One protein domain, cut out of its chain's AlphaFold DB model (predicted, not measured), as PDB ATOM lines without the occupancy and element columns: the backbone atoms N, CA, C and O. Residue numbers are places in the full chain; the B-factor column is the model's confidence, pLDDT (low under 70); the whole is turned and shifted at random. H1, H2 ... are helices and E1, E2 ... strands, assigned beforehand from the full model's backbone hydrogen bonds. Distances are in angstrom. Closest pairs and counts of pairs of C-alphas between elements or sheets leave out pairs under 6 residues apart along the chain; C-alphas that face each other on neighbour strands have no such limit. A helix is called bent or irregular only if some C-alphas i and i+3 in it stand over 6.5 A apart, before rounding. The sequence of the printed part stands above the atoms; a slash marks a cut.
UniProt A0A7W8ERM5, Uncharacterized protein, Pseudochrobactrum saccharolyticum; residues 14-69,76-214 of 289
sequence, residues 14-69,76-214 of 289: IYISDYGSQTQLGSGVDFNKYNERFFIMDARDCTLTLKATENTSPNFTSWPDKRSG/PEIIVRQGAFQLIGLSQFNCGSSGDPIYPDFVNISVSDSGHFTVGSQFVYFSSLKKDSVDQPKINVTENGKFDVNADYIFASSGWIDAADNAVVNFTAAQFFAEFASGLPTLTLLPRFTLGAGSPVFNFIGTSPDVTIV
ATOM      1  N   ILE A  14     -34.864 -48.257   5.124       98.19
ATOM      2  CA  ILE A  14     -36.061 -47.977   4.334       98.19
ATOM      3  C   ILE A  14     -37.191 -47.649   5.307       98.19
ATOM      4  O   ILE A  14     -37.469 -48.422   6.223       98.19
ATOM      5  N   TYR A  15     -37.833 -46.505   5.109       98.31
ATOM      6  CA  TYR A  15     -39.022 -46.082   5.831       98.31
ATOM      7  C   TYR A  15     -40.254 -46.322   4.962       98.31
ATOM      8  O   TYR A  15     -40.404 -45.706   3.907       98.31
ATOM      9  N   ILE A  16     -41.131 -47.216   5.415       97.75
ATOM     10  CA  ILE A  16     -42.375 -47.608   4.740       97.75
ATOM     11  C   ILE A  16     -43.605 -47.218   5.568       97.75
ATOM     12  O   ILE A  16     -43.498 -46.905   6.754       97.75
ATOM     13  N   SER A  17     -44.791 -47.274   4.957       96.38
ATOM     14  CA  SER A  17     -46.055 -46.864   5.590       96.38
ATOM     15  C   SER A  17     -46.412 -47.617   6.881       96.38
ATOM     16  O   SER A  17     -47.156 -47.075   7.694       96.38
ATOM     17  N   ASP A  18     -45.868 -48.815   7.115       95.69
ATOM     18  CA  ASP A  18     -46.123 -49.600   8.337       95.69
ATOM     19  C   ASP A  18     -45.612 -48.906   9.614       95.69
ATOM     20  O   ASP A  18     -46.130 -49.152  10.708       95.69
ATOM     21  N   TYR A  19     -44.647 -47.990   9.479       96.56
ATOM     22  CA  TYR A  19     -44.175 -47.134  10.568       96.56
ATOM     23  C   TYR A  19     -45.124 -45.952  10.853       96.56
ATOM     24  O   TYR A  19     -45.039 -45.331  11.912       96.56
ATOM     25  N   GLY A  20     -46.061 -45.623   9.962       96.94
ATOM     26  CA  GLY A  20     -46.921 -44.443  10.103       96.94
ATOM     27  C   GLY A  20     -46.131 -43.128  10.101       96.94
ATOM     28  O   GLY A  20     -45.003 -43.075   9.622       96.94
ATOM     29  N   SER A  21     -46.705 -42.049  10.637       97.94
ATOM     30  CA  SER A  21     -45.988 -40.775  10.809       97.94
ATOM     31  C   SER A  21     -45.287 -40.714  12.166       97.94
ATOM     32  O   SER A  21     -45.916 -40.967  13.195       97.94
ATOM     33  N   GLN A  22     -44.004 -40.348  12.183       97.81
ATOM     34  CA  GLN A  22     -43.175 -40.320  13.390       97.81
ATOM     35  C   GLN A  22     -42.308 -39.063  13.470       97.81
ATOM     36  O   GLN A  22     -41.870 -38.501  12.468       97.81
ATOM     37  N   THR A  23     -42.016 -38.642  14.700       97.69
ATOM     38  CA  THR A  23     -40.985 -37.644  14.994       97.69
ATOM     39  C   THR A  23     -39.954 -38.262  15.921       97.69
ATOM     40  O   THR A  23     -40.303 -38.740  16.999       97.69
ATOM     41  N   GLN A  24     -38.689 -38.220  15.520       96.19
ATOM     42  CA  GLN A  24     -37.560 -38.600  16.358       96.19
ATOM     43  C   GLN A  24     -36.830 -37.352  16.829       96.19
ATOM     44  O   GLN A  24     -36.523 -36.454  16.043       96.19
ATOM     45  N   LEU A  25     -36.574 -37.307  18.132       95.00
ATOM     46  CA  LEU A  25     -35.807 -36.250  18.771       95.00
ATOM     47  C   LEU A  25     -34.367 -36.724  18.954       95.00
ATOM     48  O   LEU A  25     -34.140 -37.873  19.322       95.00
ATOM     49  N   GLY A  26     -33.412 -35.829  18.734       92.31
ATOM     50  CA  GLY A  26     -31.993 -36.126  18.886       92.31
ATOM     51  C   GLY A  26     -31.145 -34.865  18.821       92.31
ATOM     52  O   GLY A  26     -31.663 -33.748  18.723       92.31
ATOM     53  N   SER A  27     -29.834 -35.047  18.870       90.94
ATOM     54  CA  SER A  27     -28.892 -34.018  18.448       90.94
ATOM     55  C   SER A  27     -28.765 -34.009  16.926       90.94
ATOM     56  O   SER A  27     -28.998 -35.023  16.270       90.94
ATOM     57  N   GLY A  28     -28.374 -32.874  16.337       88.75
ATOM     58  CA  GLY A  28     -28.179 -32.792  14.884       88.75
ATOM     59  C   GLY A  28     -27.190 -33.845  14.360       88.75
ATOM     60  O   GLY A  28     -27.387 -34.407  13.282       88.75
ATOM     61  N   VAL A  29     -26.177 -34.188  15.162       89.50
ATOM     62  CA  VAL A  29     -25.179 -35.203  14.799       89.50
ATOM     63  C   VAL A  29     -25.691 -36.638  14.867       89.50
ATOM     64  O   VAL A  29     -25.065 -37.506  14.257       89.50
ATOM     65  N   ASP A  30     -26.804 -36.900  15.557       92.00
ATOM     66  CA  ASP A  30     -27.461 -38.215  15.554       92.00
ATOM     67  C   ASP A  30     -28.177 -38.478  14.222       92.00
ATOM     68  O   ASP A  30     -28.459 -39.624  13.878       92.00
ATOM     69  N   PHE A  31     -28.443 -37.426  13.440       94.25
ATOM     70  CA  PHE A  31     -29.094 -37.510  12.128       94.25
ATOM     71  C   PHE A  31     -28.115 -37.526  10.957       94.25
ATOM     72  O   PHE A  31     -28.513 -37.597   9.793       94.25
ATOM     73  N   ASN A  32     -26.817 -37.480  11.240       91.62
ATOM     74  CA  ASN A  32     -25.798 -37.661  10.225       91.62
ATOM     75  C   ASN A  32     -25.942 -39.039   9.577       91.62
ATOM     76  O   ASN A  32     -26.020 -40.040  10.278       91.62
ATOM     77  N   LYS A  33     -25.961 -39.103   8.246       91.38
ATOM     78  CA  LYS A  33     -25.885 -40.372   7.531       91.38
ATOM     79  C   LYS A  33     -24.434 -40.656   7.186       91.38
ATOM     80  O   LYS A  33     -23.744 -39.795   6.634       91.38
ATOM     81  N   TYR A  34     -23.971 -41.842   7.557       87.56
ATOM     82  CA  TYR A  34     -22.615 -42.258   7.253       87.56
ATOM     83  C   TYR A  34     -22.463 -42.486   5.757       87.56
ATOM     84  O   TYR A  34     -23.400 -42.839   5.042       87.56
ATOM     85  N   ASN A  35     -21.242 -42.276   5.300       84.62
ATOM     86  CA  ASN A  35     -20.809 -42.664   3.973       84.62
ATOM     87  C   ASN A  35     -21.178 -44.109   3.619       84.62
ATOM     88  O   ASN A  35     -21.189 -44.968   4.500       84.62
ATOM     89  N   GLU A  36     -21.435 -44.363   2.327       84.94
ATOM     90  CA  GLU A  36     -21.848 -45.679   1.801       84.94
ATOM     91  C   GLU A  36     -23.172 -46.204   2.372       84.94
ATOM     92  O   GLU A  36     -23.533 -47.352   2.115       84.94
ATOM     93  N   ARG A  37     -23.913 -45.381   3.123       91.25
ATOM     94  CA  ARG A  37     -25.236 -45.737   3.630       91.25
ATOM     95  C   ARG A  37     -26.335 -45.011   2.896       91.25
ATOM     96  O   ARG A  37     -26.186 -43.845   2.524       91.25
ATOM     97  N   PHE A  38     -27.473 -45.676   2.769       95.12
ATOM     98  CA  PHE A  38     -28.654 -45.063   2.186       95.12
ATOM     99  C   PHE A  38     -29.819 -44.937   3.161       95.12
ATOM    100  O   PHE A  38     -29.958 -45.667   4.149       95.12
ATOM    101  N   PHE A  39     -30.684 -43.982   2.852       97.88
ATOM    102  CA  PHE A  39     -32.020 -43.883   3.406       97.88
ATOM    103  C   PHE A  39     -33.030 -43.748   2.267       97.88
ATOM    104  O   PHE A  39     -32.887 -42.872   1.416       97.88
ATOM    105  N   ILE A  40     -34.055 -44.602   2.266       98.56
ATOM    106  CA  ILE A  40     -35.178 -44.530   1.327       98.56
ATOM    107  C   ILE A  40     -36.460 -44.247   2.106       98.56
ATOM    108  O   ILE A  40     -36.828 -45.010   2.992       98.56
ATOM    109  N   MET A  41     -37.169 -43.188   1.734       98.44
ATOM    110  CA  MET A  41     -38.531 -42.902   2.174       98.44
ATOM    111  C   MET A  41     -39.512 -43.316   1.072       98.44
ATOM    112  O   MET A  41     -39.512 -42.741  -0.022       98.44
ATOM    113  N   ASP A  42     -40.337 -44.319   1.364       98.06
ATOM    114  CA  ASP A  42     -41.375 -44.853   0.476       98.06
ATOM    115  C   ASP A  42     -42.640 -45.167   1.289       98.06
ATOM    116  O   ASP A  42     -43.032 -46.317   1.504       98.06
ATOM    117  N   ALA A  43     -43.229 -44.110   1.851       96.88
ATOM    118  CA  ALA A  43     -44.295 -44.220   2.842       96.88
ATOM    119  C   ALA A  43     -45.510 -43.331   2.540       96.88
ATOM    120  O   ALA A  43     -46.118 -42.796   3.460       96.88
ATOM    121  N   ARG A  44     -45.909 -43.216   1.268       94.44
ATOM    122  CA  ARG A  44     -47.175 -42.591   0.818       94.44
ATOM    123  C   ARG A  44     -47.498 -41.234   1.457       94.44
ATOM    124  O   ARG A  44     -46.956 -40.225   1.036       94.44
ATOM    125  N   ASP A  45     -48.425 -41.197   2.405       95.25
ATOM    126  CA  ASP A  45     -48.943 -40.018   3.105       95.25
ATOM    127  C   ASP A  45     -48.329 -39.834   4.505       95.25
ATOM    128  O   ASP A  45     -48.734 -38.949   5.261       95.25
ATOM    129  N   CYS A  46     -47.344 -40.659   4.859       98.06
ATOM    130  CA  CYS A  46     -46.656 -40.608   6.139       98.06
ATOM    131  C   CYS A  46     -45.518 -39.584   6.142       98.06
ATOM    132  O   CYS A  46     -44.897 -39.292   5.114       98.06
ATOM    133  N   THR A  47     -45.191 -39.109   7.342       98.56
ATOM    134  CA  THR A  47     -44.088 -38.176   7.586       98.56
ATOM    135  C   THR A  47     -43.080 -38.774   8.559       98.56
ATOM    136  O   THR A  47     -43.464 -39.164   9.661       98.56
ATOM    137  N   LEU A  48     -41.796 -38.774   8.203       98.62
ATOM    138  CA  LEU A  48     -40.697 -38.941   9.153       98.62
ATOM    139  C   LEU A  48     -40.050 -37.580   9.413       98.62
ATOM    140  O   LEU A  48     -39.480 -36.975   8.505       98.62
ATOM    141  N   THR A  49     -40.081 -37.129  10.663       98.62
ATOM    142  CA  THR A  49     -39.400 -35.907  11.102       98.62
ATOM    143  C   THR A  49     -38.231 -36.251  12.021       98.62
ATOM    144  O   THR A  49     -38.430 -36.774  13.116       98.62
ATOM    145  N   LEU A  50     -37.015 -35.900  11.617       97.69
ATOM    146  CA  LEU A  50     -35.831 -35.857  12.470       97.69
ATOM    147  C   LEU A  50     -35.691 -34.430  12.997       97.69
ATOM    148  O   LEU A  50     -35.356 -33.506  12.250       97.69
ATOM    149  N   LYS A  51     -36.031 -34.226  14.270       96.44
ATOM    150  CA  LYS A  51     -36.055 -32.904  14.896       96.44
ATOM    151  C   LYS A  51     -34.931 -32.784  15.907       96.44
ATOM    152  O   LYS A  51     -34.937 -33.456  16.940       96.44
ATOM    153  N   ALA A  52     -33.999 -31.884  15.628       93.94
ATOM    154  CA  ALA A  52     -32.919 -31.621  16.549       93.94
ATOM    155  C   ALA A  52     -33.403 -30.741  17.703       93.94
ATOM    156  O   ALA A  52     -34.242 -29.850  17.530       93.94
ATOM    157  N   THR A  53     -32.935 -31.045  18.910       88.50
ATOM    158  CA  THR A  53     -33.359 -30.337  20.121       88.50
ATOM    159  C   THR A  53     -32.382 -29.220  20.477       88.50
ATOM    160  O   THR A  53     -31.170 -29.411  20.446       88.50
ATOM    161  N   GLU A  54     -32.899 -28.053  20.863       67.81
ATOM    162  CA  GLU A  54     -32.102 -26.836  21.120       67.81
ATOM    163  C   GLU A  54     -31.037 -27.004  22.221       67.81
ATOM    164  O   GLU A  54     -30.049 -26.276  22.252       67.81
ATOM    165  N   ASN A  55     -31.199 -27.999  23.099       64.88
ATOM    166  CA  ASN A  55     -30.313 -28.238  24.241       64.88
ATOM    167  C   ASN A  55     -29.152 -29.202  23.947       64.88
ATOM    168  O   ASN A  55     -28.366 -29.501  24.848       64.88
ATOM    169  N   THR A  56     -29.033 -29.716  22.722       59.94
ATOM    170  CA  THR A  56     -27.978 -30.666  22.353       59.94
ATOM    171  C   THR A  56     -26.959 -30.002  21.434       59.94
ATOM    172  O   THR A  56     -27.246 -29.739  20.270       59.94
ATOM    173  N   SER A  57     -25.763 -29.732  21.957       66.38
ATOM    174  CA  SER A  57     -24.605 -29.304  21.164       66.38
ATOM    175  C   SER A  57     -23.731 -30.524  20.836       66.38
ATOM    176  O   SER A  57     -23.436 -31.288  21.759       66.38
ATOM    177  N   PRO A  58     -23.298 -30.730  19.578       72.44
ATOM    178  CA  PRO A  58     -23.530 -29.870  18.417       72.44
ATOM    179  C   PRO A  58     -24.914 -30.064  17.772       72.44
ATOM    180  O   PRO A  58     -25.337 -31.189  17.507       72.44
ATOM    181  N   ASN A  59     -25.586 -28.955  17.442       85.00
ATOM    182  CA  ASN A  59     -26.889 -28.952  16.767       85.00
ATOM    183  C   ASN A  59     -26.766 -28.814  15.235       85.00
ATOM    184  O   ASN A  59     -27.518 -28.081  14.596       85.00
ATOM    185  N   PHE A  60     -25.782 -29.480  14.633       88.62
ATOM    186  CA  PHE A  60     -25.609 -29.474  13.183       88.62
ATOM    187  C   PHE A  60     -25.687 -30.884  12.612       88.62
ATOM    188  O   PHE A  60     -25.279 -31.842  13.265       88.62
ATOM    189  N   THR A  61     -26.161 -30.988  11.376       89.81
ATOM    190  CA  THR A  61     -26.101 -32.209  10.571       89.81
ATOM    191  C   THR A  61     -25.178 -31.970   9.381       89.81
ATOM    192  O   THR A  61     -25.218 -30.913   8.753       89.81
ATOM    193  N   SER A  62     -24.331 -32.944   9.064       89.12
ATOM    194  CA  SER A  62     -23.440 -32.913   7.905       89.12
ATOM    195  C   SER A  62     -23.563 -34.212   7.136       89.12
ATOM    196  O   SER A  62     -23.288 -35.279   7.683       89.12
ATOM    197  N   TRP A  63     -23.957 -34.112   5.872       89.50
ATOM    198  CA  TRP A  63     -23.968 -35.217   4.926       89.50
ATOM    199  C   TRP A  63     -22.995 -34.899   3.789       89.50
ATOM    200  O   TRP A  63     -23.185 -33.897   3.097       89.50
ATOM    201  N   PRO A  64     -21.966 -35.726   3.562       80.88
ATOM    202  CA  PRO A  64     -21.604 -36.936   4.309       80.88
ATOM    203  C   PRO A  64     -21.102 -36.712   5.745       80.88
ATOM    204  O   PRO A  64     -20.569 -35.649   6.075       80.88
ATOM    205  N   ASP A  65     -21.203 -37.763   6.570       79.44
ATOM    206  CA  ASP A  65     -20.469 -37.885   7.834       79.44
ATOM    207  C   ASP A  65     -19.318 -38.891   7.718       79.44
ATOM    208  O   ASP A  65     -19.511 -40.067   7.398       79.44
ATOM    209  N   LYS A  66     -18.110 -38.404   8.013       67.38
ATOM    210  CA  LYS A  66     -16.837 -39.128   7.893       67.38
ATOM    211  C   LYS A  66     -16.489 -40.012   9.080       67.38
ATOM    212  O   LYS A  66     -15.487 -40.727   9.026       67.38
ATOM    213  N   ARG A  67     -17.265 -39.978  10.167       66.94
ATOM    214  CA  ARG A  67     -16.954 -40.749  11.383       66.94
ATOM    215  C   ARG A  67     -16.907 -42.270  11.157       66.94
ATOM    216  O   ARG A  67     -16.368 -42.969  12.007       66.94
ATOM    217  N   SER A  68     -17.399 -42.782  10.026       58.69
ATOM    218  CA  SER A  68     -17.433 -44.215   9.703       58.69
ATOM    219  C   SER A  68     -16.096 -44.835   9.277       58.69
ATOM    220  O   SER A  68     -16.016 -46.058   9.187       58.69
ATOM    221  N   GLY A  69     -15.048 -44.048   9.001       59.16
ATOM    222  CA  GLY A  69     -13.767 -44.589   8.520       59.16
ATOM    223  C   GLY A  69     -13.853 -45.301   7.159       59.16
ATOM    224  O   GLY A  69     -12.947 -46.061   6.817       59.16
ATOM    225  N   PRO A  76     -23.332 -40.766   1.175       88.25
ATOM    226  CA  PRO A  76     -24.667 -41.214   1.502       88.25
ATOM    227  C   PRO A  76     -25.622 -40.951   0.338       88.25
ATOM    228  O   PRO A  76     -25.449 -40.008  -0.446       88.25
ATOM    229  N   GLU A  77     -26.650 -41.787   0.253       93.25
ATOM    230  CA  GLU A  77     -27.747 -41.628  -0.695       93.25
ATOM    231  C   GLU A  77     -29.066 -41.451   0.059       93.25
ATOM    232  O   GLU A  77     -29.460 -42.289   0.871       93.25
ATOM    233  N   ILE A  78     -29.749 -40.340  -0.193       97.00
ATOM    234  CA  ILE A  78     -31.036 -40.020   0.423       97.00
ATOM    235  C   ILE A  78     -32.081 -39.990  -0.684       97.00
ATOM    236  O   ILE A  78     -32.039 -39.133  -1.561       97.00
ATOM    237  N   ILE A  79     -33.022 -40.925  -0.652       98.50
ATOM    238  CA  ILE A  79     -34.053 -41.080  -1.677       98.50
ATOM    239  C   ILE A  79     -35.413 -40.882  -1.017       98.50
ATOM    240  O   ILE A  79     -35.773 -41.608  -0.095       98.50
ATOM    241  N   VAL A  80     -36.195 -39.925  -1.498       98.62
ATOM    242  CA  VAL A  80     -37.554 -39.653  -1.022       98.62
ATOM    243  C   VAL A  80     -38.517 -39.815  -2.191       98.62
ATOM    244  O   VAL A  80     -38.690 -38.900  -2.989       98.62
ATOM    245  N   ARG A  81     -39.124 -41.002  -2.308       98.44
ATOM    246  CA  ARG A  81     -40.084 -41.329  -3.375       98.44
ATOM    247  C   ARG A  81     -41.502 -40.958  -2.972       98.44
ATOM    248  O   ARG A  81     -42.208 -40.280  -3.697       98.44
ATOM    249  N   GLN A  82     -41.940 -41.375  -1.789       97.94
ATOM    250  CA  GLN A  82     -43.304 -41.121  -1.326       97.94
ATOM    251  C   GLN A  82     -43.314 -40.778   0.156       97.94
ATOM    252  O   GLN A  82     -42.605 -41.401   0.945       97.94
ATOM    253  N   GLY A  83     -44.155 -39.824   0.540       98.44
ATOM    254  CA  GLY A  83     -44.235 -39.303   1.902       98.44
ATOM    255  C   GLY A  83     -43.326 -38.105   2.126       98.44
ATOM    256  O   GLY A  83     -42.650 -37.623   1.213       98.44
ATOM    257  N   ALA A  84     -43.336 -37.604   3.356       98.69
ATOM    258  CA  ALA A  84     -42.573 -36.430   3.742       98.69
ATOM    259  C   ALA A  84     -41.402 -36.809   4.656       98.69
ATOM    260  O   ALA A  84     -41.593 -37.320   5.757       98.69
ATOM    261  N   PHE A  85     -40.179 -36.520   4.228       98.75
ATOM    262  CA  PHE A  85     -38.997 -36.582   5.077       98.75
ATOM    263  C   PHE A  85     -38.622 -35.167   5.514       98.75
ATOM    264  O   PHE A  85     -38.536 -34.254   4.695       98.75
ATOM    265  N   GLN A  86     -38.428 -34.951   6.810       98.69
ATOM    266  CA  GLN A  86     -38.134 -33.632   7.359       98.69
ATOM    267  C   GLN A  86     -36.927 -33.702   8.284       98.69
ATOM    268  O   GLN A  86     -36.915 -34.484   9.229       98.69
ATOM    269  N   LEU A  87     -35.950 -32.837   8.047       97.44
ATOM    270  CA  LEU A  87     -34.806 -32.617   8.919       97.44
ATOM    271  C   LEU A  87     -34.876 -31.177   9.431       97.44
ATOM    272  O   LEU A  87     -34.662 -30.242   8.662       97.44
ATOM    273  N   ILE A  88     -35.247 -30.981  10.698       96.81
ATOM    274  CA  ILE A  88     -35.613 -29.656  11.231       96.81
ATOM    275  C   ILE A  88     -34.992 -29.362  12.600       96.81
ATOM    276  O   ILE A  88     -34.598 -30.268  13.330       96.81
ATOM    277  N   GLY A  89     -34.976 -28.083  12.984       92.12
ATOM    278  CA  GLY A  89     -34.490 -27.637  14.297       92.12
ATOM    279  C   GLY A  89     -32.967 -27.565  14.399       92.12
ATOM    280  O   GLY A  89     -32.432 -27.458  15.499       92.12
ATOM    281  N   LEU A  90     -32.270 -27.630  13.263       92.88
ATOM    282  CA  LEU A  90     -30.814 -27.592  13.192       92.88
ATOM    283  C   LEU A  90     -30.294 -26.156  13.269       92.88
ATOM    284  O   LEU A  90     -30.812 -25.269  12.590       92.88
ATOM    285  N   SER A  91     -29.183 -25.931  13.964       93.31
ATOM    286  CA  SER A  91     -28.414 -24.698  13.771       93.31
ATOM    287  C   SER A  91     -27.734 -24.689  12.404       93.31
ATOM    288  O   SER A  91     -27.607 -23.639  11.795       93.31
ATOM    289  N   GLN A  92     -27.315 -25.849  11.892       92.62
ATOM    290  CA  GLN A  92     -26.652 -25.924  10.591       92.62
ATOM    291  C   GLN A  92     -26.909 -27.255   9.873       92.62
ATOM    292  O   GLN A  92     -26.846 -28.320  10.487       92.62
ATOM    293  N   PHE A  93     -27.128 -27.199   8.561       93.25
ATOM    294  CA  PHE A  93     -27.135 -28.353   7.665       93.25
ATOM    295  C   PHE A  93     -26.063 -28.195   6.583       93.25
ATOM    296  O   PHE A  93     -26.092 -27.240   5.809       93.25
ATOM    297  N   ASN A  94     -25.133 -29.148   6.511       90.44
ATOM    298  CA  ASN A  94     -24.113 -29.210   5.467       90.44
ATOM    299  C   ASN A  94     -24.431 -30.333   4.482       90.44
ATOM    300  O   ASN A  94     -24.491 -31.503   4.855       90.44
ATOM    301  N   CYS A  95     -24.573 -29.963   3.219       89.50
ATOM    302  CA  CYS A  95     -24.755 -30.841   2.079       89.50
ATOM    303  C   CYS A  95     -23.482 -30.769   1.222       89.50
ATOM    304  O   CYS A  95     -23.304 -29.829   0.443       89.50
ATOM    305  N   GLY A  96     -22.578 -31.737   1.409       78.06
ATOM    306  CA  GLY A  96     -21.392 -31.924   0.569       78.06
ATOM    307  C   GLY A  96     -20.028 -31.492   1.104       78.06
ATOM    308  O   GLY A  96     -19.044 -31.569   0.375       78.06
ATOM    309  N   SER A  97     -19.909 -31.025   2.346       69.69
ATOM    310  CA  SER A  97     -18.600 -30.641   2.887       69.69
ATOM    311  C   SER A  97     -18.515 -30.873   4.382       69.69
ATOM    312  O   SER A  97     -19.315 -30.335   5.144       69.69
ATOM    313  N   SER A  98     -17.489 -31.618   4.800       56.19
ATOM    314  CA  SER A  98     -17.131 -31.779   6.209       56.19
ATOM    315  C   SER A  98     -15.996 -30.842   6.670       56.19
ATOM    316  O   SER A  98     -15.436 -31.070   7.742       56.19
ATOM    317  N   GLY A  99     -15.572 -29.854   5.869       57.28
ATOM    318  CA  GLY A  99     -14.445 -28.973   6.229       57.28
ATOM    319  C   GLY A  99     -13.040 -29.487   5.865       57.28
ATOM    320  O   GLY A  99     -12.063 -28.800   6.150       57.28
ATOM    321  N   ASP A 100     -12.907 -30.661   5.237       56.84
ATOM    322  CA  ASP A 100     -11.605 -31.249   4.878       56.84
ATOM    323  C   ASP A 100     -11.320 -31.106   3.365       56.84
ATOM    324  O   ASP A 100     -12.061 -31.667   2.552       56.84
ATOM    325  N   PRO A 101     -10.255 -30.386   2.962       55.84
ATOM    326  CA  PRO A 101      -9.933 -30.119   1.559       55.84
ATOM    327  C   PRO A 101      -9.412 -31.338   0.777       55.84
ATOM    328  O   PRO A 101      -9.227 -31.243  -0.439       55.84
ATOM    329  N   ILE A 102      -9.135 -32.471   1.431       55.62
ATOM    330  CA  ILE A 102      -8.454 -33.611   0.798       55.62
ATOM    331  C   ILE A 102      -9.446 -34.555   0.083       55.62
ATOM    332  O   ILE A 102      -9.074 -35.214  -0.897       55.62
ATOM    333  N   TYR A 103     -10.722 -34.595   0.487       56.34
ATOM    334  CA  TYR A 103     -11.655 -35.655   0.070       56.34
ATOM    335  C   TYR A 103     -12.890 -35.131  -0.685       56.34
ATOM    336  O   TYR A 103     -13.460 -34.120  -0.277       56.34
ATOM    337  N   PRO A 104     -13.298 -35.784  -1.800       54.44
ATOM    338  CA  PRO A 104     -14.543 -35.465  -2.487       54.44
ATOM    339  C   PRO A 104     -15.705 -35.952  -1.628       54.44
ATOM    340  O   PRO A 104     -16.116 -37.107  -1.702       54.44
ATOM    341  N   ASP A 105     -16.194 -35.061  -0.786       66.31
ATOM    342  CA  ASP A 105     -17.445 -35.257  -0.085       66.31
ATOM    343  C   ASP A 105     -18.555 -34.820  -1.022       66.31
ATOM    344  O   ASP A 105     -18.624 -33.665  -1.445       66.31
ATOM    345  N   PHE A 106     -19.421 -35.748  -1.382       74.75
ATOM    346  CA  PHE A 106     -20.674 -35.400  -2.015       74.75
ATOM    347  C   PHE A 106     -21.786 -36.222  -1.392       74.75
ATOM    348  O   PHE A 106     -21.552 -37.186  -0.668       74.75
ATOM    349  N   VAL A 107     -23.008 -35.774  -1.609       86.00
ATOM    350  CA  VAL A 107     -24.220 -36.464  -1.196       86.00
ATOM    351  C   VAL A 107     -25.149 -36.458  -2.392       86.00
ATOM    352  O   VAL A 107     -25.242 -35.452  -3.104       86.00
ATOM    353  N   ASN A 108     -25.806 -37.590  -2.615       91.75
ATOM    354  CA  ASN A 108     -26.847 -37.701  -3.620       91.75
ATOM    355  C   ASN A 108     -28.192 -37.681  -2.907       91.75
ATOM    356  O   ASN A 108     -28.489 -38.557  -2.093       91.75
ATOM    357  N   ILE A 109     -28.995 -36.671  -3.209       96.25
ATOM    358  CA  ILE A 109     -30.371 -36.558  -2.739       96.25
ATOM    359  C   ILE A 109     -31.266 -36.672  -3.966       96.25
ATOM    360  O   ILE A 109     -31.111 -35.914  -4.921       96.25
ATOM    361  N   SER A 110     -32.208 -37.605  -3.940       98.31
ATOM    362  CA  SER A 110     -33.201 -37.780  -4.999       98.31
ATOM    363  C   SER A 110     -34.596 -37.664  -4.404       98.31
ATOM    364  O   SER A 110     -34.922 -38.374  -3.455       98.31
ATOM    365  N   VAL A 111     -35.422 -36.779  -4.952       98.69
ATOM    366  CA  VAL A 111     -36.818 -36.601  -4.542       98.69
ATOM    367  C   VAL A 111     -37.705 -36.766  -5.772       98.69
ATOM    368  O   VAL A 111     -37.585 -36.001  -6.724       98.69
ATOM    369  N   SER A 112     -38.573 -37.770  -5.776       98.56
ATOM    370  CA  SER A 112     -39.357 -38.165  -6.955       98.56
ATOM    371  C   SER A 112     -40.811 -38.464  -6.587       98.56
ATOM    372  O   SER A 112     -41.215 -38.207  -5.457       98.56
ATOM    373  N   ASP A 113     -41.601 -38.973  -7.533       97.81
ATOM    374  CA  ASP A 113     -43.010 -39.350  -7.413       97.81
ATOM    375  C   ASP A 113     -43.859 -38.283  -6.705       97.81
ATOM    376  O   ASP A 113     -44.212 -37.273  -7.311       97.81
ATOM    377  N   SER A 114     -44.203 -38.503  -5.435       97.69
ATOM    378  CA  SER A 114     -44.929 -37.570  -4.564       97.69
ATOM    379  C   SER A 114     -44.163 -37.305  -3.266       97.69
ATOM    380  O   SER A 114     -44.755 -36.981  -2.234       97.69
ATOM    381  N   GLY A 115     -42.856 -37.540  -3.291       98.69
ATOM    382  CA  GLY A 115     -41.947 -37.388  -2.177       98.69
ATOM    383  C   GLY A 115     -41.720 -35.920  -1.855       98.69
ATOM    384  O   GLY A 115     -41.642 -35.064  -2.737       98.69
ATOM    385  N   HIS A 116     -41.594 -35.622  -0.570       98.75
ATOM    386  CA  HIS A 116     -41.347 -34.271  -0.090       98.75
ATOM    387  C   HIS A 116     -40.203 -34.281   0.915       98.75
ATOM    388  O   HIS A 116     -40.342 -34.811   2.012       98.75
ATOM    389  N   PHE A 117     -39.068 -33.682   0.562       98.75
ATOM    390  CA  PHE A 117     -37.955 -33.501   1.486       98.75
ATOM    391  C   PHE A 117     -37.887 -32.052   1.975       98.75
ATOM    392  O   PHE A 117     -37.870 -31.123   1.172       98.75
ATOM    393  N   THR A 118     -37.861 -31.853   3.294       98.75
ATOM    394  CA  THR A 118     -37.728 -30.534   3.926       98.75
ATOM    395  C   THR A 118     -36.475 -30.459   4.788       98.75
ATOM    396  O   THR A 118     -36.273 -31.304   5.660       98.75
ATOM    397  N   VAL A 119     -35.699 -29.392   4.617       98.12
ATOM    398  CA  VAL A 119     -34.613 -28.989   5.514       98.12
ATOM    399  C   VAL A 119     -35.010 -27.690   6.212       98.12
ATOM    400  O   VAL A 119     -35.280 -26.686   5.559       98.12
ATOM    401  N   GLY A 120     -35.053 -27.708   7.543       97.19
ATOM    402  CA  GLY A 120     -35.287 -26.543   8.394       97.19
ATOM    403  C   GLY A 120     -34.083 -26.285   9.291       97.19
ATOM    404  O   GLY A 120     -33.884 -26.999  10.278       97.19
ATOM    405  N   SER A 121     -33.281 -25.274   8.971       95.12
ATOM    406  CA  SER A 121     -32.054 -24.976   9.715       95.12
ATOM    407  C   SER A 121     -31.731 -23.493   9.702       95.12
ATOM    408  O   SER A 121     -32.037 -22.839   8.727       95.12
ATOM    409  N   GLN A 122     -31.063 -22.952  10.721       94.44
ATOM    410  CA  GLN A 122     -30.596 -21.563  10.662       94.44
ATOM    411  C   GLN A 122     -29.638 -21.329   9.476       94.44
ATOM    412  O   GLN A 122     -29.819 -20.376   8.716       94.44
ATOM    413  N   PHE A 123     -28.661 -22.218   9.280       92.94
ATOM    414  CA  PHE A 123     -27.688 -22.135   8.189       92.94
ATOM    415  C   PHE A 123     -27.732 -23.387   7.308       92.94
ATOM    416  O   PHE A 123     -27.618 -24.506   7.804       92.94
ATOM    417  N   VAL A 124     -27.830 -23.220   5.990       93.81
ATOM    418  CA  VAL A 124     -27.773 -24.334   5.029       93.81
ATOM    419  C   VAL A 124     -26.622 -24.123   4.059       93.81
ATOM    420  O   VAL A 124     -26.551 -23.089   3.402       93.81
ATOM    421  N   TYR A 125     -25.744 -25.115   3.937       90.75
ATOM    422  CA  TYR A 125     -24.584 -25.080   3.050       90.75
ATOM    423  C   TYR A 125     -24.687 -26.168   1.982       90.75
ATOM    424  O   TYR A 125     -24.665 -27.354   2.303       90.75
ATOM    425  N   PHE A 126     -24.718 -25.777   0.712       89.12
ATOM    426  CA  PHE A 126     -24.442 -26.631  -0.441       89.12
ATOM    427  C   PHE A 126     -23.016 -26.342  -0.898       89.12
ATOM    428  O   PHE A 126     -22.735 -25.308  -1.505       89.12
ATOM    429  N   SER A 127     -22.077 -27.203  -0.531       79.88
ATOM    430  CA  SER A 127     -20.654 -26.915  -0.726       79.88
ATOM    431  C   SER A 127     -19.861 -28.186  -0.953       79.88
ATOM    432  O   SER A 127     -20.302 -29.256  -0.575       79.88
ATOM    433  N   SER A 128     -18.694 -28.054  -1.567       70.62
ATOM    434  CA  SER A 128     -17.705 -29.098  -1.785       70.62
ATOM    435  C   SER A 128     -16.358 -28.401  -1.778       70.62
ATOM    436  O   SER A 128     -16.179 -27.371  -2.428       70.62
ATOM    437  N   LEU A 129     -15.411 -28.920  -1.003       59.81
ATOM    438  CA  LEU A 129     -14.104 -28.277  -0.845       59.81
ATOM    439  C   LEU A 129     -13.079 -28.727  -1.886       59.81
ATOM    440  O   LEU A 129     -11.999 -28.140  -1.970       59.81
ATOM    441  N   LYS A 130     -13.374 -29.759  -2.685       62.75
ATOM    442  CA  LYS A 130     -12.360 -30.362  -3.549       62.75
ATOM    443  C   LYS A 130     -12.325 -29.726  -4.934       62.75
ATOM    444  O   LYS A 130     -13.212 -29.930  -5.746       62.75
ATOM    445  N   LYS A 131     -11.211 -29.060  -5.231       52.94
ATOM    446  CA  LYS A 131     -10.945 -28.269  -6.443       52.94
ATOM    447  C   LYS A 131     -11.107 -28.967  -7.801       52.94
ATOM    448  O   LYS A 131     -11.454 -28.291  -8.765       52.94
ATOM    449  N   ASP A 132     -10.921 -30.284  -7.860       55.03
ATOM    450  CA  ASP A 132     -10.865 -31.053  -9.117       55.03
ATOM    451  C   ASP A 132     -11.786 -32.289  -9.111       55.03
ATOM    452  O   ASP A 132     -11.586 -33.247  -9.858       55.03
ATOM    453  N   SER A 133     -12.773 -32.310  -8.216       57.41
ATOM    454  CA  SER A 133     -13.736 -33.405  -8.120       57.41
ATOM    455  C   SER A 133     -14.822 -33.274  -9.189       57.41
ATOM    456  O   SER A 133     -15.617 -32.345  -9.142       57.41
ATOM    457  N   VAL A 134     -14.919 -34.222 -10.127       60.62
ATOM    458  CA  VAL A 134     -16.129 -34.368 -10.970       60.62
ATOM    459  C   VAL A 134     -17.378 -34.679 -10.141       60.62
ATOM    460  O   VAL A 134     -18.503 -34.472 -10.604       60.62
ATOM    461  N   ASP A 135     -17.181 -35.132  -8.906       66.88
ATOM    462  CA  ASP A 135     -18.249 -35.471  -7.994       66.88
ATOM    463  C   ASP A 135     -18.562 -34.280  -7.088       66.88
ATOM    464  O   ASP A 135     -17.762 -33.872  -6.243       66.88
ATOM    465  N   GLN A 136     -19.732 -33.693  -7.316       73.06
ATOM    466  CA  GLN A 136     -20.310 -32.626  -6.510       73.06
ATOM    467  C   GLN A 136     -21.570 -33.148  -5.816       73.06
ATOM    468  O   GLN A 136     -22.149 -34.130  -6.292       73.06
ATOM    469  N   PRO A 137     -22.037 -32.490  -4.742       79.75
ATOM    470  CA  PRO A 137     -23.366 -32.742  -4.201       79.75
ATOM    471  C   PRO A 137     -24.396 -32.621  -5.313       79.75
ATOM    472  O   PRO A 137     -24.385 -31.639  -6.060       79.75
ATOM    473  N   LYS A 138     -25.254 -33.629  -5.441       90.44
ATOM    474  CA  LYS A 138     -26.295 -33.675  -6.465       90.44
ATOM    475  C   LYS A 138     -27.634 -33.836  -5.784       90.44
ATOM    476  O   LYS A 138     -27.868 -34.809  -5.069       90.44
ATOM    477  N   ILE A 139     -28.507 -32.877  -6.027       95.50
ATOM    478  CA  ILE A 139     -29.897 -32.912  -5.604       95.50
ATOM    479  C   ILE A 139     -30.726 -32.987  -6.877       95.50
ATOM    480  O   ILE A 139     -30.730 -32.047  -7.666       95.50
ATOM    481  N   ASN A 140     -31.407 -34.107  -7.081       97.88
ATOM    482  CA  ASN A 140     -32.291 -34.321  -8.217       97.88
ATOM    483  C   ASN A 140     -33.734 -34.335  -7.725       97.88
ATOM    484  O   ASN A 140     -34.079 -35.119  -6.841       97.88
ATOM    485  N   VAL A 141     -34.575 -33.483  -8.301       98.69
ATOM    486  CA  VAL A 141     -36.006 -33.427  -7.994       98.69
ATOM    487  C   VAL A 141     -36.786 -33.671  -9.281       98.69
ATOM    488  O   VAL A 141     -36.686 -32.897 -10.228       98.69
ATOM    489  N   THR A 142     -37.534 -34.763  -9.364       98.69
ATOM    490  CA  THR A 142     -38.200 -35.198 -10.605       98.69
ATOM    491  C   THR A 142     -39.668 -35.526 -10.362       98.69
ATOM    492  O   THR A 142     -40.139 -35.503  -9.225       98.69
ATOM    493  N   GLU A 143     -40.405 -35.834 -11.427       97.94
ATOM    494  CA  GLU A 143     -41.830 -36.192 -11.387       97.94
ATOM    495  C   GLU A 143     -42.671 -35.134 -10.652       97.94
ATOM    496  O   GLU A 143     -42.761 -34.015 -11.145       97.94
ATOM    497  N   ASN A 144     -43.296 -35.431  -9.506       98.31
ATOM    498  CA  ASN A 144     -43.967 -34.421  -8.668       98.31
ATOM    499  C   ASN A 144     -43.271 -34.250  -7.306       98.31
ATOM    500  O   ASN A 144     -43.899 -33.834  -6.328       98.31
ATOM    501  N   GLY A 145     -41.978 -34.576  -7.241       98.62
ATOM    502  CA  GLY A 145     -41.155 -34.423  -6.053       98.62
ATOM    503  C   GLY A 145     -41.048 -32.966  -5.599       98.62
ATOM    504  O   GLY A 145     -41.076 -32.025  -6.403       98.62
ATOM    505  N   LYS A 146     -40.903 -32.777  -4.286       98.81
ATOM    506  CA  LYS A 146     -40.783 -31.459  -3.659       98.81
ATOM    507  C   LYS A 146     -39.570 -31.372  -2.743       98.81
ATOM    508  O   LYS A 146     -39.439 -32.166  -1.815       98.81
ATOM    509  N   PHE A 147     -38.725 -30.368  -2.944       98.75
ATOM    510  CA  PHE A 147     -37.593 -30.080  -2.063       98.75
ATOM    511  C   PHE A 147     -37.712 -28.675  -1.473       98.75
ATOM    512  O   PHE A 147     -37.682 -27.688  -2.204       98.75
ATOM    513  N   ASP A 148     -37.844 -28.591  -0.151       98.69
ATOM    514  CA  ASP A 148     -37.995 -27.332   0.574       98.69
ATOM    515  C   ASP A 148     -36.801 -27.093   1.494       98.69
ATOM    516  O   ASP A 148     -36.472 -27.920   2.344       98.69
ATOM    517  N   VAL A 149     -36.206 -25.914   1.384       98.19
ATOM    518  CA  VAL A 149     -35.181 -25.421   2.299       98.19
ATOM    519  C   VAL A 149     -35.721 -24.173   2.973       98.19
ATOM    520  O   VAL A 149     -36.022 -23.188   2.304       98.19
ATOM    521  N   ASN A 150     -35.836 -24.217   4.294       97.75
ATOM    522  CA  ASN A 150     -36.251 -23.092   5.119       97.75
ATOM    523  C   ASN A 150     -35.104 -22.747   6.066       97.75
ATOM    524  O   ASN A 150     -34.793 -23.532   6.968       97.75
ATOM    525  N   ALA A 151     -34.470 -21.601   5.837       96.25
ATOM    526  CA  ALA A 151     -33.314 -21.179   6.610       96.25
ATOM    527  C   ALA A 151     -33.254 -19.677   6.844       96.25
ATOM    528  O   ALA A 151     -33.983 -18.925   6.214       96.25
ATOM    529  N   ASP A 152     -32.375 -19.220   7.732       95.00
ATOM    530  CA  ASP A 152     -32.047 -17.794   7.781       95.00
ATOM    531  C   ASP A 152     -31.076 -17.469   6.640       95.00
ATOM    532  O   ASP A 152     -31.273 -16.504   5.902       95.00
ATOM    533  N   TYR A 153     -30.076 -18.331   6.439       93.56
ATOM    534  CA  TYR A 153     -29.039 -18.150   5.430       93.56
ATOM    535  C   TYR A 153     -28.811 -19.434   4.635       93.56
ATOM    536  O   TYR A 153     -28.625 -20.514   5.206       93.56
ATOM    537  N   ILE A 154     -28.770 -19.305   3.310       94.12
ATOM    538  CA  ILE A 154     -28.411 -20.387   2.392       94.12
ATOM    539  C   ILE A 154     -27.111 -20.014   1.685       94.12
ATOM    540  O   ILE A 154     -27.021 -18.953   1.077       94.12
ATOM    541  N   PHE A 155     -26.127 -20.905   1.722       90.62
ATOM    542  CA  PHE A 155     -24.846 -20.769   1.037       90.62
ATOM    543  C   PHE A 155     -24.705 -21.889   0.015       90.62
ATOM    544  O   PHE A 155     -24.526 -23.047   0.380       90.62
ATOM    545  N   ALA A 156     -24.759 -21.560  -1.265       89.31
ATOM    546  CA  ALA A 156     -24.464 -22.470  -2.357       89.31
ATOM    547  C   ALA A 156     -23.108 -22.099  -2.960       89.31
ATOM    548  O   ALA A 156     -23.028 -21.225  -3.812       89.31
ATOM    549  N   SER A 157     -22.033 -22.752  -2.523       81.12
ATOM    550  CA  SER A 157     -20.685 -22.532  -3.066       81.12
ATOM    551  C   SER A 157     -20.259 -23.581  -4.093       81.12
ATOM    552  O   SER A 157     -19.266 -23.391  -4.791       81.12
ATOM    553  N   SER A 158     -21.013 -24.679  -4.217       80.62
ATOM    554  CA  SER A 158     -20.893 -25.692  -5.276       80.62
ATOM    555  C   SER A 158     -22.150 -26.579  -5.298       80.62
ATOM    556  O   SER A 158     -23.049 -26.384  -4.480       80.62
ATOM    557  N   GLY A 159     -22.182 -27.602  -6.152       82.50
ATOM    558  CA  GLY A 159     -23.257 -28.591  -6.174       82.50
ATOM    559  C   GLY A 159     -24.276 -28.323  -7.268       82.50
ATOM    560  O   GLY A 159     -24.454 -27.194  -7.729       82.50
ATOM    561  N   TRP A 160     -24.940 -29.384  -7.706       89.88
ATOM    562  CA  TRP A 160     -25.966 -29.325  -8.740       89.88
ATOM    563  C   TRP A 160     -27.318 -29.618  -8.120       89.88
ATOM    564  O   TRP A 160     -27.498 -30.636  -7.449       89.88
ATOM    565  N   ILE A 161     -28.258 -28.708  -8.341       95.19
ATOM    566  CA  ILE A 161     -29.653 -28.881  -7.970       95.19
ATOM    567  C   ILE A 161     -30.443 -28.860  -9.268       95.19
ATOM    568  O   ILE A 161     -30.648 -27.809  -9.879       95.19
ATOM    569  N   ASP A 162     -30.847 -30.043  -9.702       97.56
ATOM    570  CA  ASP A 162     -31.531 -30.263 -10.963       97.56
ATOM    571  C   ASP A 162     -32.998 -30.606 -10.673       97.56
ATOM    572  O   ASP A 162     -33.297 -31.451  -9.827       97.56
ATOM    573  N   ALA A 163     -33.922 -29.947 -11.371       98.50
ATOM    574  CA  ALA A 163     -35.353 -30.217 -11.284       98.50
ATOM    575  C   ALA A 163     -35.937 -30.534 -12.668       98.50
ATOM    576  O   ALA A 163     -35.616 -29.837 -13.629       98.50
ATOM    577  N   ALA A 164     -36.804 -31.540 -12.783       98.56
ATOM    578  CA  ALA A 164     -37.470 -31.945 -14.028       98.56
ATOM    579  C   ALA A 164     -38.951 -32.311 -13.802       98.56
ATOM    580  O   ALA A 164     -39.436 -32.334 -12.674       98.56
ATOM    581  N   ASP A 165     -39.678 -32.585 -14.882       98.38
ATOM    582  CA  ASP A 165     -41.100 -32.936 -14.897       98.38
ATOM    583  C   ASP A 165     -41.968 -31.861 -14.226       98.38
ATOM    584  O   ASP A 165     -41.979 -30.731 -14.690       98.38
ATOM    585  N   ASN A 166     -42.709 -32.158 -13.163       98.38
ATOM    586  CA  ASN A 166     -43.503 -31.187 -12.399       98.38
ATOM    587  C   ASN A 166     -42.876 -30.884 -11.026       98.38
ATOM    588  O   ASN A 166     -43.580 -30.458 -10.108       98.38
ATOM    589  N   ALA A 167     -41.572 -31.125 -10.873       98.62
ATOM    590  CA  ALA A 167     -40.860 -30.929  -9.622       98.62
ATOM    591  C   ALA A 167     -40.952 -29.490  -9.106       98.62
ATOM    592  O   ALA A 167     -40.958 -28.521  -9.875       98.62
ATOM    593  N   VAL A 168     -40.947 -29.347  -7.781       98.75
ATOM    594  CA  VAL A 168     -40.938 -28.044  -7.112       98.75
ATOM    595  C   VAL A 168     -39.783 -27.968  -6.123       98.75
ATOM    596  O   VAL A 168     -39.687 -28.773  -5.200       98.75
ATOM    597  N   VAL A 169     -38.942 -26.951  -6.275       98.75
ATOM    598  CA  VAL A 169     -37.853 -26.639  -5.349       98.75
ATOM    599  C   VAL A 169     -38.078 -25.257  -4.753       98.75
ATOM    600  O   VAL A 169     -38.244 -24.284  -5.488       98.75
ATOM    601  N   ASN A 170     -38.087 -25.153  -3.427       98.50
ATOM    602  CA  ASN A 170     -38.273 -23.893  -2.715       98.50
ATOM    603  C   ASN A 170     -37.072 -23.598  -1.820       98.50
ATOM    604  O   ASN A 170     -36.736 -24.386  -0.939       98.50
ATOM    605  N   PHE A 171     -36.481 -22.425  -2.010       98.00
ATOM    606  CA  PHE A 171     -35.512 -21.831  -1.102       98.00
ATOM    607  C   PHE A 171     -36.173 -20.649  -0.402       98.00
ATOM    608  O   PHE A 171     -36.415 -19.617  -1.026       98.00
ATOM    609  N   THR A 172     -36.467 -20.807   0.884       97.69
ATOM    610  CA  THR A 172     -36.977 -19.743   1.747       97.69
ATOM    611  C   THR A 172     -35.862 -19.305   2.681       97.69
ATOM    612  O   THR A 172     -35.447 -20.090   3.537       97.69
ATOM    613  N   ALA A 173     -35.368 -18.078   2.517       96.44
ATOM    614  CA  ALA A 173     -34.309 -17.549   3.365       96.44
ATOM    615  C   ALA A 173     -34.328 -16.036   3.531       96.44
ATOM    616  O   ALA A 173     -34.935 -15.316   2.739       96.44
ATOM    617  N   ALA A 174     -33.669 -15.556   4.588       93.50
ATOM    618  CA  ALA A 174     -33.416 -14.132   4.730       93.50
ATOM    619  C   ALA A 174     -32.349 -13.680   3.724       93.50
ATOM    620  O   ALA A 174     -32.447 -12.584   3.179       93.50
ATOM    621  N   GLN A 175     -31.354 -14.533   3.469       90.88
ATOM    622  CA  GLN A 175     -30.292 -14.290   2.497       90.88
ATOM    623  C   GLN A 175     -29.887 -15.580   1.782       90.88
ATOM    624  O   GLN A 175     -29.845 -16.661   2.380       90.88
ATOM    625  N   PHE A 176     -29.560 -15.454   0.499       91.44
ATOM    626  CA  PHE A 176     -29.035 -16.530  -0.327       91.44
ATOM    627  C   PHE A 176     -27.734 -16.090  -0.993       91.44
ATOM    628  O   PHE A 176     -27.711 -15.154  -1.786       91.44
ATOM    629  N   PHE A 177     -26.667 -16.825  -0.715       87.56
ATOM    630  CA  PHE A 177     -25.343 -16.598  -1.267       87.56
ATOM    631  C   PHE A 177     -25.016 -17.702  -2.260       87.56
ATOM    632  O   PHE A 177     -24.886 -18.864  -1.877       87.56
ATOM    633  N   ALA A 178     -24.832 -17.345  -3.527       85.25
ATOM    634  CA  ALA A 178     -24.219 -18.222  -4.523       85.25
ATOM    635  C   ALA A 178     -22.796 -17.742  -4.819       85.25
ATOM    636  O   ALA A 178     -22.482 -17.287  -5.920       85.25
ATOM    637  N   GLU A 179     -21.959 -17.774  -3.782       70.88
ATOM    638  CA  GLU A 179     -20.612 -17.220  -3.823       70.88
ATOM    639  C   GLU A 179     -19.558 -18.262  -4.192       70.88
ATOM    640  O   GLU A 179     -19.557 -19.406  -3.736       70.88
ATOM    641  N   PHE A 180     -18.576 -17.801  -4.964       57.69
ATOM    642  CA  PHE A 180     -17.301 -18.481  -5.103       57.69
ATOM    643  C   PHE A 180     -16.541 -18.385  -3.775       57.69
ATOM    644  O   PHE A 180     -16.360 -17.286  -3.251       57.69
ATOM    645  N   ALA A 181     -16.042 -19.506  -3.245       53.31
ATOM    646  CA  ALA A 181     -15.164 -19.491  -2.075       53.31
ATOM    647  C   ALA A 181     -13.889 -18.683  -2.392       53.31
ATOM    648  O   ALA A 181     -12.958 -19.169  -3.044       53.31
ATOM    649  N   SER A 182     -13.875 -17.412  -1.987       42.25
ATOM    650  CA  SER A 182     -12.780 -16.488  -2.274       42.25
ATOM    651  C   SER A 182     -11.455 -17.013  -1.700       42.25
ATOM    652  O   SER A 182     -11.397 -17.565  -0.604       42.25
ATOM    653  N   GLY A 183     -10.372 -16.889  -2.476       48.56
ATOM    654  CA  GLY A 183      -9.027 -17.328  -2.076       48.56
ATOM    655  C   GLY A 183      -8.591 -18.709  -2.580       48.56
ATOM    656  O   GLY A 183      -7.412 -19.042  -2.452       48.56
ATOM    657  N   LEU A 184      -9.472 -19.489  -3.215       50.94
ATOM    658  CA  LEU A 184      -9.086 -20.743  -3.872       50.94
ATOM    659  C   LEU A 184      -8.825 -20.508  -5.375       50.94
ATOM    660  O   LEU A 184      -9.668 -19.927  -6.059       50.94
ATOM    661  N   PRO A 185      -7.666 -20.922  -5.932       43.81
ATOM    662  CA  PRO A 185      -7.361 -20.684  -7.339       43.81
ATOM    663  C   PRO A 185      -8.323 -21.489  -8.217       43.81
ATOM    664  O   PRO A 185      -8.262 -22.716  -8.177       43.81
ATOM    665  N   THR A 186      -9.173 -20.795  -8.985       47.94
ATOM    666  CA  THR A 186     -10.019 -21.314 -10.080       47.94
ATOM    667  C   THR A 186     -10.641 -22.686  -9.794       47.94
ATOM    668  O   THR A 186     -10.232 -23.692 -10.375       47.94
ATOM    669  N   LEU A 187     -11.621 -22.738  -8.889       51.19
ATOM    670  CA  LEU A 187     -12.519 -23.890  -8.796       51.19
ATOM    671  C   LEU A 187     -13.394 -23.917 -10.059       51.19
ATOM    672  O   LEU A 187     -14.028 -22.920 -10.395       51.19
ATOM    673  N   THR A 188     -13.424 -25.048 -10.762       54.72
ATOM    674  CA  THR A 188     -14.356 -25.305 -11.882       54.72
ATOM    675  C   THR A 188     -15.728 -25.787 -11.395       54.72
ATOM    676  O   THR A 188     -16.653 -25.963 -12.190       54.72
ATOM    677  N   LEU A 189     -15.868 -26.004 -10.084       63.50
ATOM    678  CA  LEU A 189     -17.044 -26.587  -9.455       63.50
ATOM    679  C   LEU A 189     -17.968 -25.497  -8.936       63.50
ATOM    680  O   LEU A 189     -17.969 -25.128  -7.768       63.50
ATOM    681  N   LEU A 190     -18.717 -24.961  -9.880       73.38
ATOM    682  CA  LEU A 190     -19.641 -23.863  -9.695       73.38
ATOM    683  C   LEU A 190     -21.035 -24.410  -9.343       73.38
ATOM    684  O   LEU A 190     -21.442 -25.403  -9.961       73.38
ATOM    685  N   PRO A 191     -21.777 -23.804  -8.389       83.38
ATOM    686  CA  PRO A 191     -23.142 -24.229  -8.098       83.38
ATOM    687  C   PRO A 191     -24.007 -24.134  -9.358       83.38
ATOM    688  O   PRO A 191     -23.803 -23.274 -10.207       83.38
ATOM    689  N   ARG A 192     -24.983 -25.007  -9.541       90.19
ATOM    690  CA  ARG A 192     -25.862 -24.902 -10.710       90.19
ATOM    691  C   ARG A 192     -27.268 -25.299 -10.350       90.19
ATOM    692  O   ARG A 192     -27.479 -26.362  -9.777       90.19
ATOM    693  N   PHE A 193     -28.209 -24.459 -10.754       96.25
ATOM    694  CA  PHE A 193     -29.632 -24.746 -10.687       96.25
ATOM    695  C   PHE A 193     -30.107 -25.054 -12.100       96.25
ATOM    696  O   PHE A 193     -30.061 -24.168 -12.956       96.25
ATOM    697  N   THR A 194     -30.523 -26.291 -12.370       97.88
ATOM    698  CA  THR A 194     -30.969 -26.687 -13.712       97.88
ATOM    699  C   THR A 194     -32.457 -26.986 -13.742       97.88
ATOM    700  O   THR A 194     -32.940 -27.845 -13.015       97.88
ATOM    701  N   LEU A 195     -33.169 -26.347 -14.666       98.50
ATOM    702  CA  LEU A 195     -34.509 -26.755 -15.082       98.50
ATOM    703  C   LEU A 195     -34.393 -27.703 -16.283       98.50
ATOM    704  O   LEU A 195     -33.975 -27.293 -17.369       98.50
ATOM    705  N   GLY A 196     -34.723 -28.973 -16.077       98.19
ATOM    706  CA  GLY A 196     -34.804 -30.023 -17.091       98.19
ATOM    707  C   GLY A 196     -36.126 -30.028 -17.860       98.19
ATOM    708  O   GLY A 196     -36.897 -29.065 -17.808       98.19
ATOM    709  N   ALA A 197     -36.377 -31.127 -18.575       97.50
ATOM    710  CA  ALA A 197     -37.622 -31.367 -19.303       97.50
ATOM    711  C   ALA A 197     -38.855 -31.242 -18.388       97.50
ATOM    712  O   ALA A 197     -38.754 -31.418 -17.178       97.50
ATOM    713  N   GLY A 198     -40.024 -30.963 -18.970       97.94
ATOM    714  CA  GLY A 198     -41.271 -30.767 -18.218       97.94
ATOM    715  C   GLY A 198     -41.499 -29.313 -17.805       97.94
ATOM    716  O   GLY A 198     -41.006 -28.403 -18.461       97.94
ATOM    717  N   SER A 199     -42.264 -29.090 -16.741       98.25
ATOM    718  CA  SER A 199     -42.595 -27.785 -16.153       98.25
ATOM    719  C   SER A 199     -42.090 -27.610 -14.699       98.25
ATOM    720  O   SER A 199     -42.880 -27.190 -13.845       98.25
ATOM    721  N   PRO A 200     -40.812 -27.904 -14.376       98.62
ATOM    722  CA  PRO A 200     -40.302 -27.762 -13.014       98.62
ATOM    723  C   PRO A 200     -40.274 -26.297 -12.557       98.62
ATOM    724  O   PRO A 200     -40.198 -25.368 -13.369       98.62
ATOM    725  N   VAL A 201     -40.308 -26.067 -11.247       98.69
ATOM    726  CA  VAL A 201     -40.289 -24.716 -10.668       98.69
ATOM    727  C   VAL A 201     -39.246 -24.613  -9.566       98.69
ATOM    728  O   VAL A 201     -39.284 -25.368  -8.600       98.69
ATOM    729  N   PHE A 202     -38.377 -23.611  -9.674       98.56
ATOM    730  CA  PHE A 202     -37.547 -23.137  -8.570       98.56
ATOM    731  C   PHE A 202     -38.114 -21.828  -8.034       98.56
ATOM    732  O   PHE A 202     -38.277 -20.871  -8.794       98.56
ATOM    733  N   ASN A 203     -38.371 -21.762  -6.731       98.19
ATOM    734  CA  ASN A 203     -38.772 -20.539  -6.051       98.19
ATOM    735  C   ASN A 203     -37.677 -20.085  -5.086       98.19
ATOM    736  O   ASN A 203     -37.227 -20.859  -4.244       98.19
ATOM    737  N   PHE A 204     -37.314 -18.811  -5.176       97.12
ATOM    738  CA  PHE A 204     -36.464 -18.110  -4.221       97.12
ATOM    739  C   PHE A 204     -37.341 -17.103  -3.481       97.12
ATOM    740  O   PHE A 204     -37.895 -16.185  -4.094       97.12
ATOM    741  N   ILE A 205     -37.506 -17.304  -2.175       96.31
ATOM    742  CA  ILE A 205     -38.523 -16.655  -1.347       96.31
ATOM    743  C   ILE A 205     -37.853 -15.994  -0.137       96.31
ATOM    744  O   ILE A 205     -37.180 -16.661   0.642       96.31
ATOM    745  N   GLY A 206     -38.061 -14.690   0.047       93.56
ATOM    746  CA  GLY A 206     -37.678 -14.008   1.284       93.56
ATOM    747  C   GLY A 206     -38.458 -14.531   2.491       93.56
ATOM    748  O   GLY A 206     -39.632 -14.884   2.371       93.56
ATOM    749  N   THR A 207     -37.850 -14.546   3.678       91.44
ATOM    750  CA  THR A 207     -38.542 -14.926   4.930       91.44
ATOM    751  C   THR A 207     -39.687 -13.984   5.308       91.44
ATOM    752  O   THR A 207     -40.553 -14.352   6.102       91.44
ATOM    753  N   SER A 208     -39.728 -12.783   4.727       86.88
ATOM    754  CA  SER A 208     -40.847 -11.848   4.821       86.88
ATOM    755  C   SER A 208     -41.038 -11.087   3.497       86.88
ATOM    756  O   SER A 208     -40.132 -11.092   2.660       86.88
ATOM    757  N   PRO A 209     -42.189 -10.416   3.284       80.06
ATOM    758  CA  PRO A 209     -42.462  -9.663   2.052       80.06
ATOM    759  C   PRO A 209     -41.450  -8.552   1.737       80.06
ATOM    760  O   PRO A 209     -41.280  -8.205   0.573       80.06
ATOM    761  N   ASP A 210     -40.784  -8.016   2.762       81.88
ATOM    762  CA  ASP A 210     -39.813  -6.924   2.630       81.88
ATOM    763  C   ASP A 210     -38.369  -7.429   2.486       81.88
ATOM    764  O   ASP A 210     -37.440  -6.640   2.307       81.88
ATOM    765  N   VAL A 211     -38.159  -8.744   2.583       83.38
ATOM    766  CA  VAL A 211     -36.839  -9.360   2.471       83.38
ATOM    767  C   VAL A 211     -36.635  -9.873   1.055       83.38
ATOM    768  O   VAL A 211     -37.335 -10.756   0.567       83.38
ATOM    769  N   THR A 212     -35.623  -9.321   0.400       83.00
ATOM    770  CA  THR A 212     -35.135  -9.807  -0.884       83.00
ATOM    771  C   THR A 212     -34.094 -10.893  -0.636       83.00
ATOM    772  O   THR A 212     -33.027 -10.610  -0.105       83.00
ATOM    773  N   ILE A 213     -34.406 -12.133  -1.021       86.00
ATOM    774  CA  ILE A 213     -33.502 -13.279  -0.835       86.00
ATOM    775  C   ILE A 213     -32.244 -13.196  -1.719       86.00
ATOM    776  O   ILE A 213     -31.195 -13.696  -1.325       86.00
ATOM    777  N   VAL A 214     -32.351 -12.589  -2.905       85.81
ATOM    778  CA  VAL A 214     -31.292 -12.503  -3.922       85.81
ATOM    779  C   VAL A 214     -31.318 -11.114  -4.556       85.81
ATOM    780  O   VAL A 214     -32.380 -10.676  -4.996       85.81
TER     781      VAL A 214
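This is residues 14 to 69 and 76 to 214 of the 289 residues of an uncharacterized protein of Pseudochrobactrum saccharolyticum (UniProt A0A7W8ERM5). The chain winds in stacked turns, a parallel solenoid with three walls: E1, E7, E9 and E12 with the first parts of E3, E5 and E6 make one, E2, E10 and E13 with later parts of E3, E5 and E6 and the first part of E8 a second, and E4 and E11 with the last parts of E5, E6 and E8 a shorter third. H1 packs beside E4 near the first turns, and long links loop out from one corner. The 195 printed residues hold one named helix and thirteen named strands, and along the chain H1 comes between E2 and E3; the class is mostly strand, and the strands form one branched, twisted sheet whose neighbour pairs are parallel. The whole is compact, with a radius of gyration of the C-alphas of 16.0 A and spans of 51 by 41 by 35 A.

Start at E1, residues 14 to 16, and E2, residues 22 to 26; both lie on one side of E3, residues 38 to 52, with N 15 and O 40 at 2.8 A and N 24 and O 49 at 2.8 A. E2, H1 and E3 form a strand-helix-strand unit, two parallel neighbour strands with a helix between. H1, residues 28 to 31, is on the sheet at a height of 4.8 A, over none of its strands; it is too short for any O i to N i+4 pair. Its closest C-alpha pair with E4, residues 60 to 63, is Gly 28 and Phe 60, 4.5 A. On the other side of E3 look for E5, residues 77 to 95, where N 50 and O 86 are 2.8 A apart; E4 pairs with it too, N 61 and O 92 at 2.9 A. E5 bends by 158 degrees at residue 87. E6, residues 108 to 126, has E5 on one side, with N 87 and O 118 at 2.9 A; on the other side of E6 are E7, residues 138 to 141, N 109 and O 138 at 2.9 A, and E8, residues 146 to 156, N 119 and O 148 at 2.8 A. E9, residues 160 to 165, is the parallel neighbour of E7, N 139 and O 160 at 2.8 A, and E12, residues 192 to 198, is the parallel neighbour of E9, N 163 and O 194 at 2.8 A. Beside E8 find E10, residues 168 to 173, N 149 and O 170 at 2.8 A, and E11, residues 175 to 177, N 156 and O 177 at 2.8 A. E13, residues 201 to 206, pairs with E10, N 171 and O 203 at 2.8 A; E1 and E13 are apart.

Find C-alpha 14 at (-36.061, -47.977, 4.334), where E1 begins. E3 measures 20.1 A, E8 18.7 A and E12 18.1 A, but bent E5 only 11.5 A. E13 ends at C-alpha 206, (-37.678, -14.008, 1.284).

The C-alphas farthest apart, Asp 18 and Pro 185, are 50.8 A apart. Residues 70 to 75 are not printed; C-alphas 69 and 76 are 13.4 A apart across the cut. The links E5 to E6, E6 to E7 and E11 to E12 are long. The pLDDT is under 70 at residues 54 to 57, 66 to 69, 97 to 105, 129 to 135 and 180 to 189.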